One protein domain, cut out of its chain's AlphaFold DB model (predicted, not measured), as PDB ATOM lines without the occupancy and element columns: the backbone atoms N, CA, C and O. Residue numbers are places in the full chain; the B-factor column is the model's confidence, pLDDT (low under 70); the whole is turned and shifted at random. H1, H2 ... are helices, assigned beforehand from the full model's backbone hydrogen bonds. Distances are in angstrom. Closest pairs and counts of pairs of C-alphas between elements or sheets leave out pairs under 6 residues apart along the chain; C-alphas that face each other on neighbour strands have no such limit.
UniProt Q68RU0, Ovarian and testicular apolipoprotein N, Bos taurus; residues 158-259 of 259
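This is residues 158 to 259 of the 259 residues of the protein "Ovarian and testicular apolipoprotein N" of Bos taurus (UniProt Q68RU0). One long helix, H4, runs beside a small three-helix group and sticks out beyond it with residues 249 to 258, followed by Gly 259. In that group H1, H2 and H3 are nearly aligned, with H2 joined to H1 and to H3 by helical hairpins, while H4 packs on H1 alone, so that H3 and H4 leave an open side between them. The printed part has 102 residues with four named helices, in the order H1, H2, H3, H4, and no named strand; the class is all helix. It is only just loose, close to compact, with a radius of gyration of the C-alphas of 15.8 A, and its elongated outline spans 52 by 31 by 19 A.

The longest helix, H4, takes residues 228 to 258 and measures 44.4 A from C-alpha 228 at (120.166, 96.829, 153.972) to C-alpha 258 at (129.444, 107.268, 111.852). H1 is residues 164 to 177, 19.8 A long, and begins with C-alpha 164 at (113.911, 112.013, 131.468). H2 is residues 184 to 199, 22.2 A long. H3 is residues 202 to 217, 22.9 A long.

H4 touches H1 with residues 234 to 245 alone; the closest C-alphas are those of Glu 168 and Ile 241, 7.3 A apart. The two helices run opposite ways at a shallow tilt of 7 degrees. H1 and H2 form a helical hairpin and touch, with the C-alphas of Tyr 167 and Thr 197 closest at 4.8 A. They run opposite ways at a shallow tilt of 22 degrees. H2 and H3 form a second helical hairpin and touch, with the C-alphas of Ala 192 and Leu 208 closest at 5.1 A. Their shallow tilt is 21 degrees, opposite ways. H1 and H3 are close but not clearly touching: the closest C-alphas, of Leu 166 and Trp 205, are 7.6 A apart. H4 is apart from H2 and from H3. In H1, H2 and H4 every O i to N i+4 pair is within hydrogen-bond range, and in H3 11 of 12 are.

The two C-alphas farthest apart are those of Pro 219 and Gly 259, at 52.6 A. Residues 249 to 259, of which 249 to 258 belong to H4, stand free; without them the body spans 38 by 28 by 17 A. The printed part has no cut and ends at residue 259, the chain's last. The link from H2 to H3 is tight, with 2 residues; those from H1 to H2 and from H3 to H4 are short, with 6 and 10 residues. The mean pLDDT of the printed part is 85.8, and residues 160 to 162 and 258 to 259 are under 70 in this model.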
ATOM      1  N   CYS A 158     108.533 116.769 130.971       72.56
ATOM      2  CA  CYS A 158     109.700 115.907 131.122       72.56
ATOM      3  C   CYS A 158     110.049 115.130 129.841       72.56
ATOM      4  O   CYS A 158     110.999 114.349 129.853       72.56
ATOM      5  N   ARG A 159     109.283 115.302 128.750       70.06
ATOM      6  CA  ARG A 159     109.507 114.614 127.462       70.06
ATOM      7  C   ARG A 159     110.513 115.310 126.544       70.06
ATOM      8  O   ARG A 159     110.951 114.690 125.580       70.06
ATOM      9  N   GLN A 160     110.859 116.569 126.803       63.50
ATOM     10  CA  GLN A 160     111.849 117.305 126.010       63.50
ATOM     11  C   GLN A 160     113.288 116.967 126.435       63.50
ATOM     12  O   GLN A 160     113.555 116.873 127.628       63.50
ATOM     13  N   GLU A 161     114.184 116.819 125.448       59.06
ATOM     14  CA  GLU A 161     115.661 116.862 125.557       59.06
ATOM     15  C   GLU A 161     116.261 116.271 126.840       59.06
ATOM     16  O   GLU A 161     116.548 117.010 127.774       59.06
ATOM     17  N   ASP A 162     116.483 114.954 126.904       63.78
ATOM     18  CA  ASP A 162     117.230 114.282 127.988       63.78
ATOM     19  C   ASP A 162     116.746 114.547 129.438       63.78
ATOM     20  O   ASP A 162     117.282 113.986 130.399       63.78
ATOM     21  N   ARG A 163     115.650 115.304 129.631       76.75
ATOM     22  CA  ARG A 163     115.044 115.629 130.937       76.75
ATOM     23  C   ARG A 163     114.355 114.428 131.580       76.75
ATOM     24  O   ARG A 163     113.967 114.492 132.748       76.75
ATOM     25  N   TRP A 164     114.280 113.299 130.877       81.94
ATOM     26  CA  TRP A 164     113.911 112.013 131.468       81.94
ATOM     27  C   TRP A 164     114.844 111.643 132.633       81.94
ATOM     28  O   TRP A 164     114.384 111.050 133.610       81.94
ATOM     29  N   VAL A 165     116.123 112.050 132.578       85.94
ATOM     30  CA  VAL A 165     117.090 111.826 133.665       85.94
ATOM     31  C   VAL A 165     116.663 112.567 134.930       85.94
ATOM     32  O   VAL A 165     116.694 111.984 136.017       85.94
ATOM     33  N   LEU A 166     116.217 113.823 134.797       85.94
ATOM     34  CA  LEU A 166     115.701 114.614 135.919       85.94
ATOM     35  C   LEU A 166     114.483 113.929 136.537       85.94
ATOM     36  O   LEU A 166     114.419 113.774 137.756       85.94
ATOM     37  N   TYR A 167     113.556 113.456 135.702       88.88
ATOM     38  CA  TYR A 167     112.368 112.747 136.168       88.88
ATOM     39  C   TYR A 167     112.710 111.452 136.915       88.88
ATOM     40  O   TYR A 167     112.270 111.270 138.051       88.88
ATOM     41  N   GLU A 168     113.493 110.553 136.312       87.94
ATOM     42  CA  GLU A 168     113.811 109.255 136.924       87.94
ATOM     43  C   GLU A 168     114.610 109.426 138.219       87.94
ATOM     44  O   GLU A 168     114.339 108.749 139.220       87.94
ATOM     45  N   THR A 169     115.535 110.387 138.236       88.50
ATOM     46  CA  THR A 169     116.323 110.691 139.432       88.50
ATOM     47  C   THR A 169     115.450 111.301 140.525       88.50
ATOM     48  O   THR A 169     115.468 110.824 141.660       88.50
ATOM     49  N   ALA A 170     114.621 112.296 140.206       92.25
ATOM     50  CA  ALA A 170     113.732 112.923 141.182       92.25
ATOM     51  C   ALA A 170     112.671 111.958 141.723       92.25
ATOM     52  O   ALA A 170     112.377 111.964 142.919       92.25
ATOM     53  N   LYS A 171     112.152 111.060 140.882       92.56
ATOM     54  CA  LYS A 171     111.234 109.997 141.303       92.56
ATOM     55  C   LYS A 171     111.899 109.053 142.301       92.56
ATOM     56  O   LYS A 171     111.312 108.753 143.340       92.56
ATOM     57  N   MET A 172     113.132 108.622 142.027       93.62
ATOM     58  CA  MET A 172     113.911 107.816 142.970       93.62
ATOM     59  C   MET A 172     114.154 108.567 144.289       93.62
ATOM     60  O   MET A 172     114.042 107.973 145.360       93.62
ATOM     61  N   ILE A 173     114.438 109.872 144.228       91.44
ATOM     62  CA  ILE A 173     114.625 110.712 145.418       91.44
ATOM     63  C   ILE A 173     113.330 110.825 146.239       91.44
ATOM     64  O   ILE A 173     113.370 110.705 147.463       91.44
ATOM     65  N   ALA A 174     112.179 111.005 145.590       93.62
ATOM     66  CA  ALA A 174     110.888 111.072 146.270       93.62
ATOM     67  C   ALA A 174     110.553 109.754 146.991       93.62
ATOM     68  O   ALA A 174     110.066 109.783 148.122       93.62
ATOM     69  N   GLU A 175     110.859 108.609 146.370       92.69
ATOM     70  CA  GLU A 175     110.739 107.278 146.984       92.69
ATOM     71  C   GLU A 175     111.726 107.092 148.151       92.69
ATOM     72  O   GLU A 175     111.366 106.533 149.188       92.69
ATOM     73  N   PHE A 176     112.960 107.592 148.017       89.44
ATOM     74  CA  PHE A 176     113.963 107.582 149.087       89.44
ATOM     75  C   PHE A 176     113.506 108.391 150.300       89.44
ATOM     76  O   PHE A 176     113.632 107.924 151.432       89.44
ATOM     77  N   ALA A 177     112.906 109.560 150.074       91.56
ATOM     78  CA  ALA A 177     112.379 110.403 151.139       91.56
ATOM     79  C   ALA A 177     111.276 109.707 151.960       91.56
ATOM     80  O   ALA A 177     111.140 109.986 153.146       91.56
ATOM     81  N   GLU A 178     110.533 108.749 151.387       91.94
ATOM     82  CA  GLU A 178     109.545 107.956 152.145       91.94
ATOM     83  C   GLU A 178     110.172 107.023 153.180       91.94
ATOM     84  O   GLU A 178     109.484 106.554 154.087       91.94
ATOM     85  N   LYS A 179     111.462 106.713 153.026       91.00
ATOM     86  CA  LYS A 179     112.209 105.850 153.943       91.00
ATOM     87  C   LYS A 179     112.918 106.631 155.042       91.00
ATOM     88  O   LYS A 179     113.453 106.014 155.960       91.00
ATOM     89  N   LEU A 180     112.949 107.956 154.939       88.25
ATOM     90  CA  LEU A 180     113.579 108.831 155.916       88.25
ATOM     91  C   LEU A 180     112.640 109.124 157.097       88.25
ATOM     92  O   LEU A 180     111.425 108.928 156.992       88.25
ATOM     93  N   PRO A 181     113.180 109.604 158.233       89.69
ATOM     94  CA  PRO A 181     112.367 110.048 159.358       89.69
ATOM     95  C   PRO A 181     111.358 111.118 158.929       89.69
ATOM     96  O   PRO A 181     111.666 111.994 158.129       89.69
ATOM     97  N   ASN A 182     110.144 111.070 159.473       90.38
ATOM     98  CA  ASN A 182     109.082 112.010 159.112       90.38
ATOM     99  C   ASN A 182     109.284 113.376 159.795       90.38
ATOM    100  O   ASN A 182     108.640 113.673 160.803       90.38
ATOM    101  N   THR A 183     110.192 114.189 159.258       91.94
ATOM    102  CA  THR A 183     110.490 115.557 159.710       91.94
ATOM    103  C   THR A 183     110.000 116.584 158.696       91.94
ATOM    104  O   THR A 183     109.716 116.246 157.546       91.94
ATOM    105  N   GLU A 184     109.886 117.850 159.102       93.94
ATOM    106  CA  GLU A 184     109.502 118.920 158.170       93.94
ATOM    107  C   GLU A 184     110.500 119.053 157.013       93.94
ATOM    108  O   GLU A 184     110.088 119.171 155.861       93.94
ATOM    109  N   LEU A 185     111.802 118.908 157.284       93.62
ATOM    110  CA  LEU A 185     112.837 118.989 156.255       93.62
ATOM    111  C   LEU A 185     112.775 117.809 155.268       93.62
ATOM    112  O   LEU A 185     112.970 117.992 154.068       93.62
ATOM    113  N   VAL A 186     112.440 116.602 155.738       92.62
ATOM    114  CA  VAL A 186     112.209 115.438 154.862       92.62
ATOM    115  C   VAL A 186     110.935 115.599 154.026       92.62
ATOM    116  O   VAL A 186     110.917 115.207 152.857       92.62
ATOM    117  N   LYS A 187     109.872 116.194 154.581       95.06
ATOM    118  CA  LYS A 187     108.650 116.509 153.821       95.06
ATOM    119  C   LYS A 187     108.924 117.539 152.730       95.06
ATOM    120  O   LYS A 187     108.487 117.331 151.600       95.06
ATOM    121  N   GLU A 188     109.662 118.602 153.050       96.69
ATOM    122  CA  GLU A 188     110.097 119.611 152.080       96.69
ATOM    123  C   GLU A 188     110.957 118.973 150.983       96.69
ATOM    124  O   GLU A 188     110.698 119.169 149.799       96.69
ATOM    125  N   PHE A 189     111.902 118.110 151.361       95.12
ATOM    126  CA  PHE A 189     112.729 117.361 150.419       95.12
ATOM    127  C   PHE A 189     111.903 116.472 149.479       95.12
ATOM    128  O   PHE A 189     112.092 116.500 148.261       95.12
ATOM    129  N   LYS A 190     110.935 115.723 150.019       95.69
ATOM    130  CA  LYS A 190     110.009 114.913 149.215       95.69
ATOM    131  C   LYS A 190     109.165 115.780 148.277       95.69
ATOM    132  O   LYS A 190     108.939 115.397 147.126       95.69
ATOM    133  N   ALA A 191     108.679 116.921 148.764       96.62
ATOM    134  CA  ALA A 191     107.876 117.851 147.980       96.62
ATOM    135  C   ALA A 191     108.692 118.455 146.831       96.62
ATOM    136  O   ALA A 191     108.224 118.425 145.697       96.62
ATOM    137  N   ALA A 192     109.926 118.892 147.092       95.81
ATOM    138  CA  ALA A 192     110.844 119.391 146.072       95.81
ATOM    139  C   ALA A 192     111.140 118.323 145.006       95.81
ATOM    140  O   ALA A 192     111.094 118.604 143.812       95.81
ATOM    141  N   ALA A 193     111.352 117.068 145.413       93.00
ATOM    142  CA  ALA A 193     111.564 115.970 144.471       93.00
ATOM    143  C   ALA A 193     110.320 115.706 143.610       93.00
ATOM    144  O   ALA A 193     110.415 115.520 142.400       93.00
ATOM    145  N   THR A 194     109.137 115.755 144.218       93.94
ATOM    146  CA  THR A 194     107.867 115.623 143.494       93.94
ATOM    147  C   THR A 194     107.661 116.785 142.517       93.94
ATOM    148  O   THR A 194     107.217 116.561 141.393       93.94
ATOM    149  N   ASP A 195     108.025 118.007 142.905       93.62
ATOM    150  CA  ASP A 195     107.943 119.195 142.052       93.62
ATOM    151  C   ASP A 195     108.828 119.051 140.805       93.62
ATOM    152  O   ASP A 195     108.362 119.288 139.689       93.62
ATOM    153  N   VAL A 196     110.053 118.529 140.960       91.62
ATOM    154  CA  VAL A 196     110.917 118.192 139.815       91.62
ATOM    155  C   VAL A 196     110.246 117.174 138.901       91.62
ATOM    156  O   VAL A 196     110.244 117.374 137.691       91.62
ATOM    157  N   THR A 197     109.631 116.113 139.437       89.25
ATOM    158  CA  THR A 197     108.963 115.119 138.573       89.25
ATOM    159  C   THR A 197     107.804 115.705 137.769       89.25
ATOM    160  O   THR A 197     107.415 115.112 136.771       89.25
ATOM    161  N   GLN A 198     107.245 116.842 138.191       89.06
ATOM    162  CA  GLN A 198     106.144 117.510 137.499       89.06
ATOM    163  C   GLN A 198     106.640 118.560 136.505       89.06
ATOM    164  O   GLN A 198     106.085 118.665 135.411       89.06
ATOM    165  N   LYS A 199     107.658 119.340 136.888       89.12
ATOM    166  CA  LYS A 199     108.136 120.493 136.113       89.12
ATOM    167  C   LYS A 199     109.314 120.166 135.205       89.12
ATOM    168  O   LYS A 199     109.401 120.730 134.124       89.12
ATOM    169  N   CYS A 200     110.217 119.286 135.639       87.25
ATOM    170  CA  CYS A 200     111.464 118.944 134.951       87.25
ATOM    171  C   CYS A 200     112.309 120.156 134.520       87.25
ATOM    172  O   CYS A 200     112.983 120.128 133.494       87.25
ATOM    173  N   THR A 201     112.291 121.218 135.327       88.19
ATOM    174  CA  THR A 201     113.049 122.457 135.108       88.19
ATOM    175  C   THR A 201     114.349 122.482 135.906       88.19
ATOM    176  O   THR A 201     114.436 121.863 136.974       88.19
ATOM    177  N   ASP A 202     115.331 123.243 135.438       87.62
ATOM    178  CA  ASP A 202     116.629 123.361 136.107       87.62
ATOM    179  C   ASP A 202     116.465 124.082 137.458       87.62
ATOM    180  O   ASP A 202     117.027 123.651 138.462       87.62
ATOM    181  N   GLU A 203     115.565 125.068 137.549       92.06
ATOM    182  CA  GLU A 203     115.253 125.777 138.798       92.06
ATOM    183  C   GLU A 203     114.652 124.842 139.859       92.06
ATOM    184  O   GLU A 203     115.015 124.894 141.036       92.06
ATOM    185  N   SER A 204     113.744 123.945 139.449       92.44
ATOM    186  CA  SER A 204     113.190 122.938 140.367       92.44
ATOM    187  C   SER A 204     114.266 121.970 140.866       92.44
ATOM    188  O   SER A 204     114.222 121.528 142.016       92.44
ATOM    189  N   TRP A 205     115.252 121.660 140.017       92.69
ATOM    190  CA  TRP A 205     116.370 120.791 140.367       92.69
ATOM    191  C   TRP A 205     117.341 121.465 141.342       92.69
ATOM    192  O   TRP A 205     117.715 120.868 142.353       92.69
ATOM    193  N   GLU A 206     117.695 122.726 141.092       94.12
ATOM    194  CA  GLU A 206     118.542 123.523 141.987       94.12
ATOM    195  C   GLU A 206     117.916 123.669 143.377       94.12
ATOM    196  O   GLU A 206     118.601 123.513 144.395       94.12
ATOM    197  N   TYR A 207     116.601 123.899 143.443       95.88
ATOM    198  CA  TYR A 207     115.890 123.948 144.718       95.88
ATOM    199  C   TYR A 207     115.944 122.602 145.455       95.88
ATOM    200  O   TYR A 207     116.304 122.562 146.635       95.88
ATOM    201  N   LEU A 208     115.685 121.486 144.763       94.62
ATOM    202  CA  LEU A 208     115.836 120.148 145.343       94.62
ATOM    203  C   LEU A 208     117.257 119.917 145.882       94.62
ATOM    204  O   LEU A 208     117.425 119.386 146.984       94.62
ATOM    205  N   GLN A 209     118.283 120.340 145.140       94.12
ATOM    206  CA  GLN A 209     119.676 120.230 145.567       94.12
ATOM    207  C   GLN A 209     119.959 121.068 146.822       94.12
ATOM    208  O   GLN A 209     120.644 120.598 147.737       94.12
ATOM    209  N   ALA A 210     119.419 122.284 146.904       95.56
ATOM    210  CA  ALA A 210     119.557 123.139 148.079       95.56
ATOM    211  C   ALA A 210     118.945 122.486 149.329       95.56
ATOM    212  O   ALA A 210     119.619 122.397 150.361       95.56
ATOM    213  N   VAL A 211     117.722 121.954 149.220       94.56
ATOM    214  CA  VAL A 211     117.049 121.240 150.321       94.56
ATOM    215  C   VAL A 211     117.810 119.963 150.692       94.56
ATOM    216  O   VAL A 211     118.047 119.702 151.871       94.56
ATOM    217  N   SER A 212     118.295 119.204 149.703       91.38
ATOM    218  CA  SER A 212     119.130 118.013 149.927       91.38
ATOM    219  C   SER A 212     120.389 118.339 150.737       91.38
ATOM    220  O   SER A 212     120.704 117.668 151.723       91.38
ATOM    221  N   ASN A 213     121.085 119.418 150.372       92.56
ATOM    222  CA  ASN A 213     122.293 119.868 151.060       92.56
ATOM    223  C   ASN A 213     122.030 120.261 152.519       92.56
ATOM    224  O   ASN A 213     122.897 120.056 153.376       92.56
ATOM    225  N   GLN A 214     120.860 120.830 152.812       92.62
ATOM    226  CA  GLN A 214     120.439 121.117 154.182       92.62
ATOM    227  C   GLN A 214     120.129 119.824 154.940       92.62
ATOM    228  O   GLN A 214     120.636 119.627 156.047       92.62
ATOM    229  N   LEU A 215     119.385 118.906 154.318       90.19
ATOM    230  CA  LEU A 215     119.008 117.625 154.908       90.19
ATOM    231  C   LEU A 215     120.230 116.782 155.284       90.19
ATOM    232  O   LEU A 215     120.307 116.285 156.403       90.19
ATOM    233  N   VAL A 216     121.241 116.698 154.418       88.25
ATOM    234  CA  VAL A 216     122.487 115.954 154.694       88.25
ATOM    235  C   VAL A 216     123.264 116.522 155.891       88.25
ATOM    236  O   VAL A 216     123.953 115.779 156.592       88.25
ATOM    237  N   LYS A 217     123.170 117.831 156.140       89.38
ATOM    238  CA  LYS A 217     123.818 118.499 157.285       89.38
ATOM    239  C   LYS A 217     122.979 118.437 158.561       89.38
ATOM    240  O   LYS A 217     123.512 118.693 159.644       89.38
ATOM    241  N   SER A 218     121.691 118.128 158.435       86.75
ATOM    242  CA  SER A 218     120.764 118.065 159.557       86.75
ATOM    243  C   SER A 218     121.155 116.948 160.539       86.75
ATOM    244  O   SER A 218     121.741 115.931 160.149       86.75
ATOM    245  N   PRO A 219     120.835 117.103 161.835       83.06
ATOM    246  CA  PRO A 219     121.037 116.035 162.814       83.06
ATOM    247  C   PRO A 219     120.198 114.788 162.496       83.06
ATOM    248  O   PRO A 219     120.586 113.688 162.868       83.06
ATOM    249  N   GLU A 220     119.105 114.948 161.749       73.31
ATOM    250  CA  GLU A 220     118.158 113.896 161.365       73.31
ATOM    251  C   GLU A 220     118.824 112.797 160.522       73.31
ATOM    252  O   GLU A 220     118.423 111.636 160.578       73.31
ATOM    253  N   MET A 221     119.891 113.145 159.793       79.50
ATOM    254  CA  MET A 221     120.656 112.216 158.958       79.50
ATOM    255  C   MET A 221     121.890 111.623 159.651       79.50
ATOM    256  O   MET A 221     122.522 110.731 159.083       79.50
ATOM    257  N   LYS A 222     122.266 112.088 160.854       77.00
ATOM    258  CA  LYS A 222     123.483 111.611 161.541       77.00
ATOM    259  C   LYS A 222     123.352 110.183 162.059       77.00
ATOM    260  O   LYS A 222     124.292 109.408 161.906       77.00
ATOM    261  N   ASP A 223     122.191 109.852 162.611       77.00
ATOM    262  CA  ASP A 223     121.944 108.561 163.267       77.00
ATOM    263  C   ASP A 223     121.027 107.648 162.441       77.00
ATOM    264  O   ASP A 223     120.759 106.500 162.803       77.00
ATOM    265  N   PHE A 224     120.549 108.142 161.296       81.56
ATOM    266  CA  PHE A 224     119.673 107.379 160.428       81.56
ATOM    267  C   PHE A 224     120.428 106.229 159.752       81.56
ATOM    268  O   PHE A 224     121.374 106.428 158.985       81.56
ATOM    269  N   THR A 225     119.955 105.009 159.999       84.81
ATOM    270  CA  THR A 225     120.428 103.800 159.325       84.81
ATOM    271  C   THR A 225     119.277 103.180 158.548       84.81
ATOM    272  O   THR A 225     118.304 102.700 159.123       84.81
ATOM    273  N   MET A 226     119.396 103.183 157.223       86.69
ATOM    274  CA  MET A 226     118.432 102.533 156.341       86.69
ATOM    275  C   MET A 226     118.626 101.006 156.349       86.69
ATOM    276  O   MET A 226     119.778 100.560 156.325       86.69
ATOM    277  N   PRO A 227     117.549 100.194 156.316       90.50
ATOM    278  CA  PRO A 227     117.658  98.745 156.173       90.50
ATOM    279  C   PRO A 227     118.475  98.344 154.940       90.50
ATOM    280  O   PRO A 227     118.346  98.947 153.874       90.50
ATOM    281  N   MET A 228     119.274  97.281 155.052       86.75
ATOM    282  CA  MET A 228     120.166  96.829 153.972       86.75
ATOM    283  C   MET A 228     119.414  96.504 152.669       86.75
ATOM    284  O   MET A 228     119.918  96.768 151.581       86.75
ATOM    285  N   GLN A 229     118.184  95.992 152.763       88.94
ATOM    286  CA  GLN A 229     117.336  95.716 151.601       88.94
ATOM    287  C   GLN A 229     116.949  96.995 150.844       88.94
ATOM    288  O   GLN A 229     117.041  97.032 149.617       88.94
ATOM    289  N   ASP A 230     116.573  98.052 151.568       86.12
ATOM    290  CA  ASP A 230     116.247  99.350 150.973       86.12
ATOM    291  C   ASP A 230     117.507 100.007 150.381       86.12
ATOM    292  O   ASP A 230     117.465 100.548 149.278       86.12
ATOM    293  N   GLN A 231     118.664  99.880 151.042       83.19
ATOM    294  CA  GLN A 231     119.940 100.352 150.488       83.19
ATOM    295  C   GLN A 231     120.278  99.668 149.158       83.19
ATOM    296  O   GLN A 231     120.592 100.345 148.180       83.19
ATOM    297  N   LEU A 232     120.186  98.335 149.099       87.12
ATOM    298  CA  LEU A 232     120.437  97.571 147.873       87.12
ATOM    299  C   LEU A 232     119.464  97.956 146.756       87.12
ATOM    300  O   LEU A 232     119.872  98.059 145.599       87.12
ATOM    301  N   TYR A 233     118.201  98.209 147.102       89.81
ATOM    302  CA  TYR A 233     117.197  98.688 146.160       89.81
ATOM    303  C   TYR A 233     117.600 100.027 145.525       89.81
ATOM    304  O   TYR A 233     117.665 100.123 144.297       89.81
ATOM    305  N   PHE A 234     117.939 101.036 146.337       87.44
ATOM    306  CA  PHE A 234     118.328 102.352 145.820       87.44
ATOM    307  C   PHE A 234     119.664 102.324 145.075       87.44
ATOM    308  O   PHE A 234     119.793 102.996 144.053       87.44
ATOM    309  N   ILE A 235     120.630 101.507 145.513       83.06
ATOM    310  CA  ILE A 235     121.894 101.308 144.789       83.06
ATOM    311  C   ILE A 235     121.621 100.711 143.410       83.06
ATOM    312  O   ILE A 235     122.074 101.258 142.405       83.06
ATOM    313  N   LYS A 236     120.845  99.622 143.337       85.06
ATOM    314  CA  LYS A 236     120.508  98.980 142.062       85.06
ATOM    315  C   LYS A 236     119.791  99.959 141.133       85.06
ATOM    316  O   LYS A 236     120.169 100.071 139.972       85.06
ATOM    317  N   ARG A 237     118.810 100.702 141.655       87.19
ATOM    318  CA  ARG A 237     118.055 101.687 140.872       87.19
ATOM    319  C   ARG A 237     118.937 102.833 140.372       87.19
ATOM    320  O   ARG A 237     118.842 103.190 139.202       87.19
ATOM    321  N   SER A 238     119.855 103.324 141.203       81.94
ATOM    322  CA  SER A 238     120.843 104.337 140.803       81.94
ATOM    323  C   SER A 238     121.759 103.826 139.686       81.94
ATOM    324  O   SER A 238     121.973 104.520 138.696       81.94
ATOM    325  N   MET A 239     122.251 102.585 139.799       83.56
ATOM    326  CA  MET A 239     123.094 101.961 138.767       83.56
ATOM    327  C   MET A 239     122.346 101.773 137.445       83.56
ATOM    328  O   MET A 239     122.934 101.953 136.383       83.56
ATOM    329  N   THR A 240     121.050 101.455 137.487       84.88
ATOM    330  CA  THR A 240     120.212 101.370 136.283       84.88
ATOM    331  C   THR A 240     120.069 102.723 135.587       84.88
ATOM    332  O   THR A 240     120.175 102.775 134.364       84.88
ATOM    333  N   ILE A 241     119.860 103.814 136.330       84.12
ATOM    334  CA  ILE A 241     119.789 105.165 135.749       84.12
ATOM    335  C   ILE A 241     121.141 105.538 135.119       84.12
ATOM    336  O   ILE A 241     121.188 105.958 133.967       84.12
ATOM    337  N   LEU A 242     122.249 105.296 135.831       83.88
ATOM    338  CA  LEU A 242     123.606 105.556 135.334       83.88
ATOM    339  C   LEU A 242     123.938 104.778 134.059       83.88
ATOM    340  O   LEU A 242     124.479 105.350 133.118       83.88
ATOM    341  N   MET A 243     123.595 103.490 134.010       83.56
ATOM    342  CA  MET A 243     123.793 102.668 132.815       83.56
ATOM    343  C   MET A 243     123.032 103.227 131.611       83.56
ATOM    344  O   MET A 243     123.614 103.320 130.534       83.56
ATOM    345  N   HIS A 244     121.776 103.654 131.784       83.44
ATOM    346  CA  HIS A 244     121.016 104.273 130.692       83.44
ATOM    347  C   HIS A 244     121.672 105.568 130.192       83.44
ATOM    348  O   HIS A 244     121.787 105.750 128.984       83.44
ATOM    349  N   ILE A 245     122.171 106.420 131.096       82.44
ATOM    350  CA  ILE A 245     122.904 107.642 130.722       82.44
ATOM    351  C   ILE A 245     124.159 107.298 129.908       82.44
ATOM    352  O   ILE A 245     124.404 107.897 128.864       82.44
ATOM    353  N   VAL A 246     124.947 106.313 130.353       81.12
ATOM    354  CA  VAL A 246     126.171 105.889 129.653       81.12
ATOM    355  C   VAL A 246     125.854 105.322 128.267       81.12
ATOM    356  O   VAL A 246     126.545 105.649 127.306       81.12
ATOM    357  N   VAL A 247     124.809 104.500 128.145       81.56
ATOM    358  CA  VAL A 247     124.395 103.914 126.861       81.56
ATOM    359  C   VAL A 247     123.925 104.993 125.884       81.56
ATOM    360  O   VAL A 247     124.376 104.992 124.738       81.56
ATOM    361  N   GLU A 248     123.084 105.936 126.319       81.19
ATOM    362  CA  GLU A 248     122.637 107.047 125.462       81.19
ATOM    363  C   GLU A 248     123.803 107.967 125.070       81.19
ATOM    364  O   GLU A 248     123.904 108.383 123.913       81.19
ATOM    365  N   PHE A 249     124.757 108.206 125.977       79.19
ATOM    366  CA  PHE A 249     125.974 108.947 125.648       79.19
ATOM    367  C   PHE A 249     126.804 108.235 124.571       79.19
ATOM    368  O   PHE A 249     127.174 108.852 123.573       79.19
ATOM    369  N   ILE A 250     127.062 106.929 124.724       79.25
ATOM    370  CA  ILE A 250     127.803 106.136 123.727       79.25
ATOM    371  C   ILE A 250     127.082 106.170 122.379       79.25
ATOM    372  O   ILE A 250     127.717 106.404 121.353       79.25
ATOM    373  N   LYS A 251     125.762 105.975 122.375       78.38
ATOM    374  CA  LYS A 251     124.934 106.010 121.165       78.38
ATOM    375  C   LYS A 251     125.034 107.357 120.451       78.38
ATOM    376  O   LYS A 251     125.263 107.371 119.245       78.38
ATOM    377  N   THR A 252     124.957 108.458 121.194       78.00
ATOM    378  CA  THR A 252     125.113 109.818 120.653       78.00
ATOM    379  C   THR A 252     126.497 110.017 120.028       78.00
ATOM    380  O   THR A 252     126.612 110.533 118.920       78.00
ATOM    381  N   GLN A 253     127.565 109.557 120.691       75.00
ATOM    382  CA  GLN A 253     128.927 109.654 120.149       75.00
ATOM    383  C   GLN A 253     129.119 108.797 118.892       75.00
ATOM    384  O   GLN A 253     129.712 109.254 117.920       75.00
ATOM    385  N   VAL A 254     128.596 107.568 118.882       78.38
ATOM    386  CA  VAL A 254     128.658 106.678 117.712       78.38
ATOM    387  C   VAL A 254     127.897 107.283 116.531       78.38
ATOM    388  O   VAL A 254     128.418 107.281 115.419       78.38
ATOM    389  N   GLN A 255     126.712 107.851 116.766       75.12
ATOM    390  CA  GLN A 255     125.941 108.548 115.734       75.12
ATOM    391  C   GLN A 255     126.675 109.776 115.189       75.12
ATOM    392  O   GLN A 255     126.679 109.974 113.985       75.12
ATOM    393  N   ASN A 256     127.360 110.549 116.033       74.81
ATOM    394  CA  ASN A 256     128.141 111.705 115.579       74.81
ATOM    395  C   ASN A 256     129.408 111.328 114.785       74.81
ATOM    396  O   ASN A 256     129.916 112.150 114.028       74.81
ATOM    397  N   ILE A 257     129.963 110.128 114.994       72.38
ATOM    398  CA  ILE A 257     131.190 109.665 114.319       72.38
ATOM    399  C   ILE A 257     130.876 108.931 113.007       72.38
ATOM    400  O   ILE A 257     131.647 109.032 112.054       72.38
ATOM    401  N   PHE A 258     129.782 108.164 112.967       61.50
ATOM    402  CA  PHE A 258     129.444 107.268 111.852       61.50
ATOM    403  C   PHE A 258     128.167 107.655 111.088       61.50
ATOM    404  O   PHE A 258     127.820 106.958 110.134       61.50
ATOM    405  N   GLY A 259     127.461 108.704 111.519       47.97
ATOM    406  CA  GLY A 259     126.231 109.222 110.913       47.97
ATOM    407  C   GLY A 259     126.453 110.494 110.114       47.97
ATOM    408  O   GLY A 259     127.235 111.354 110.574       47.97
TER     409      GLY A 259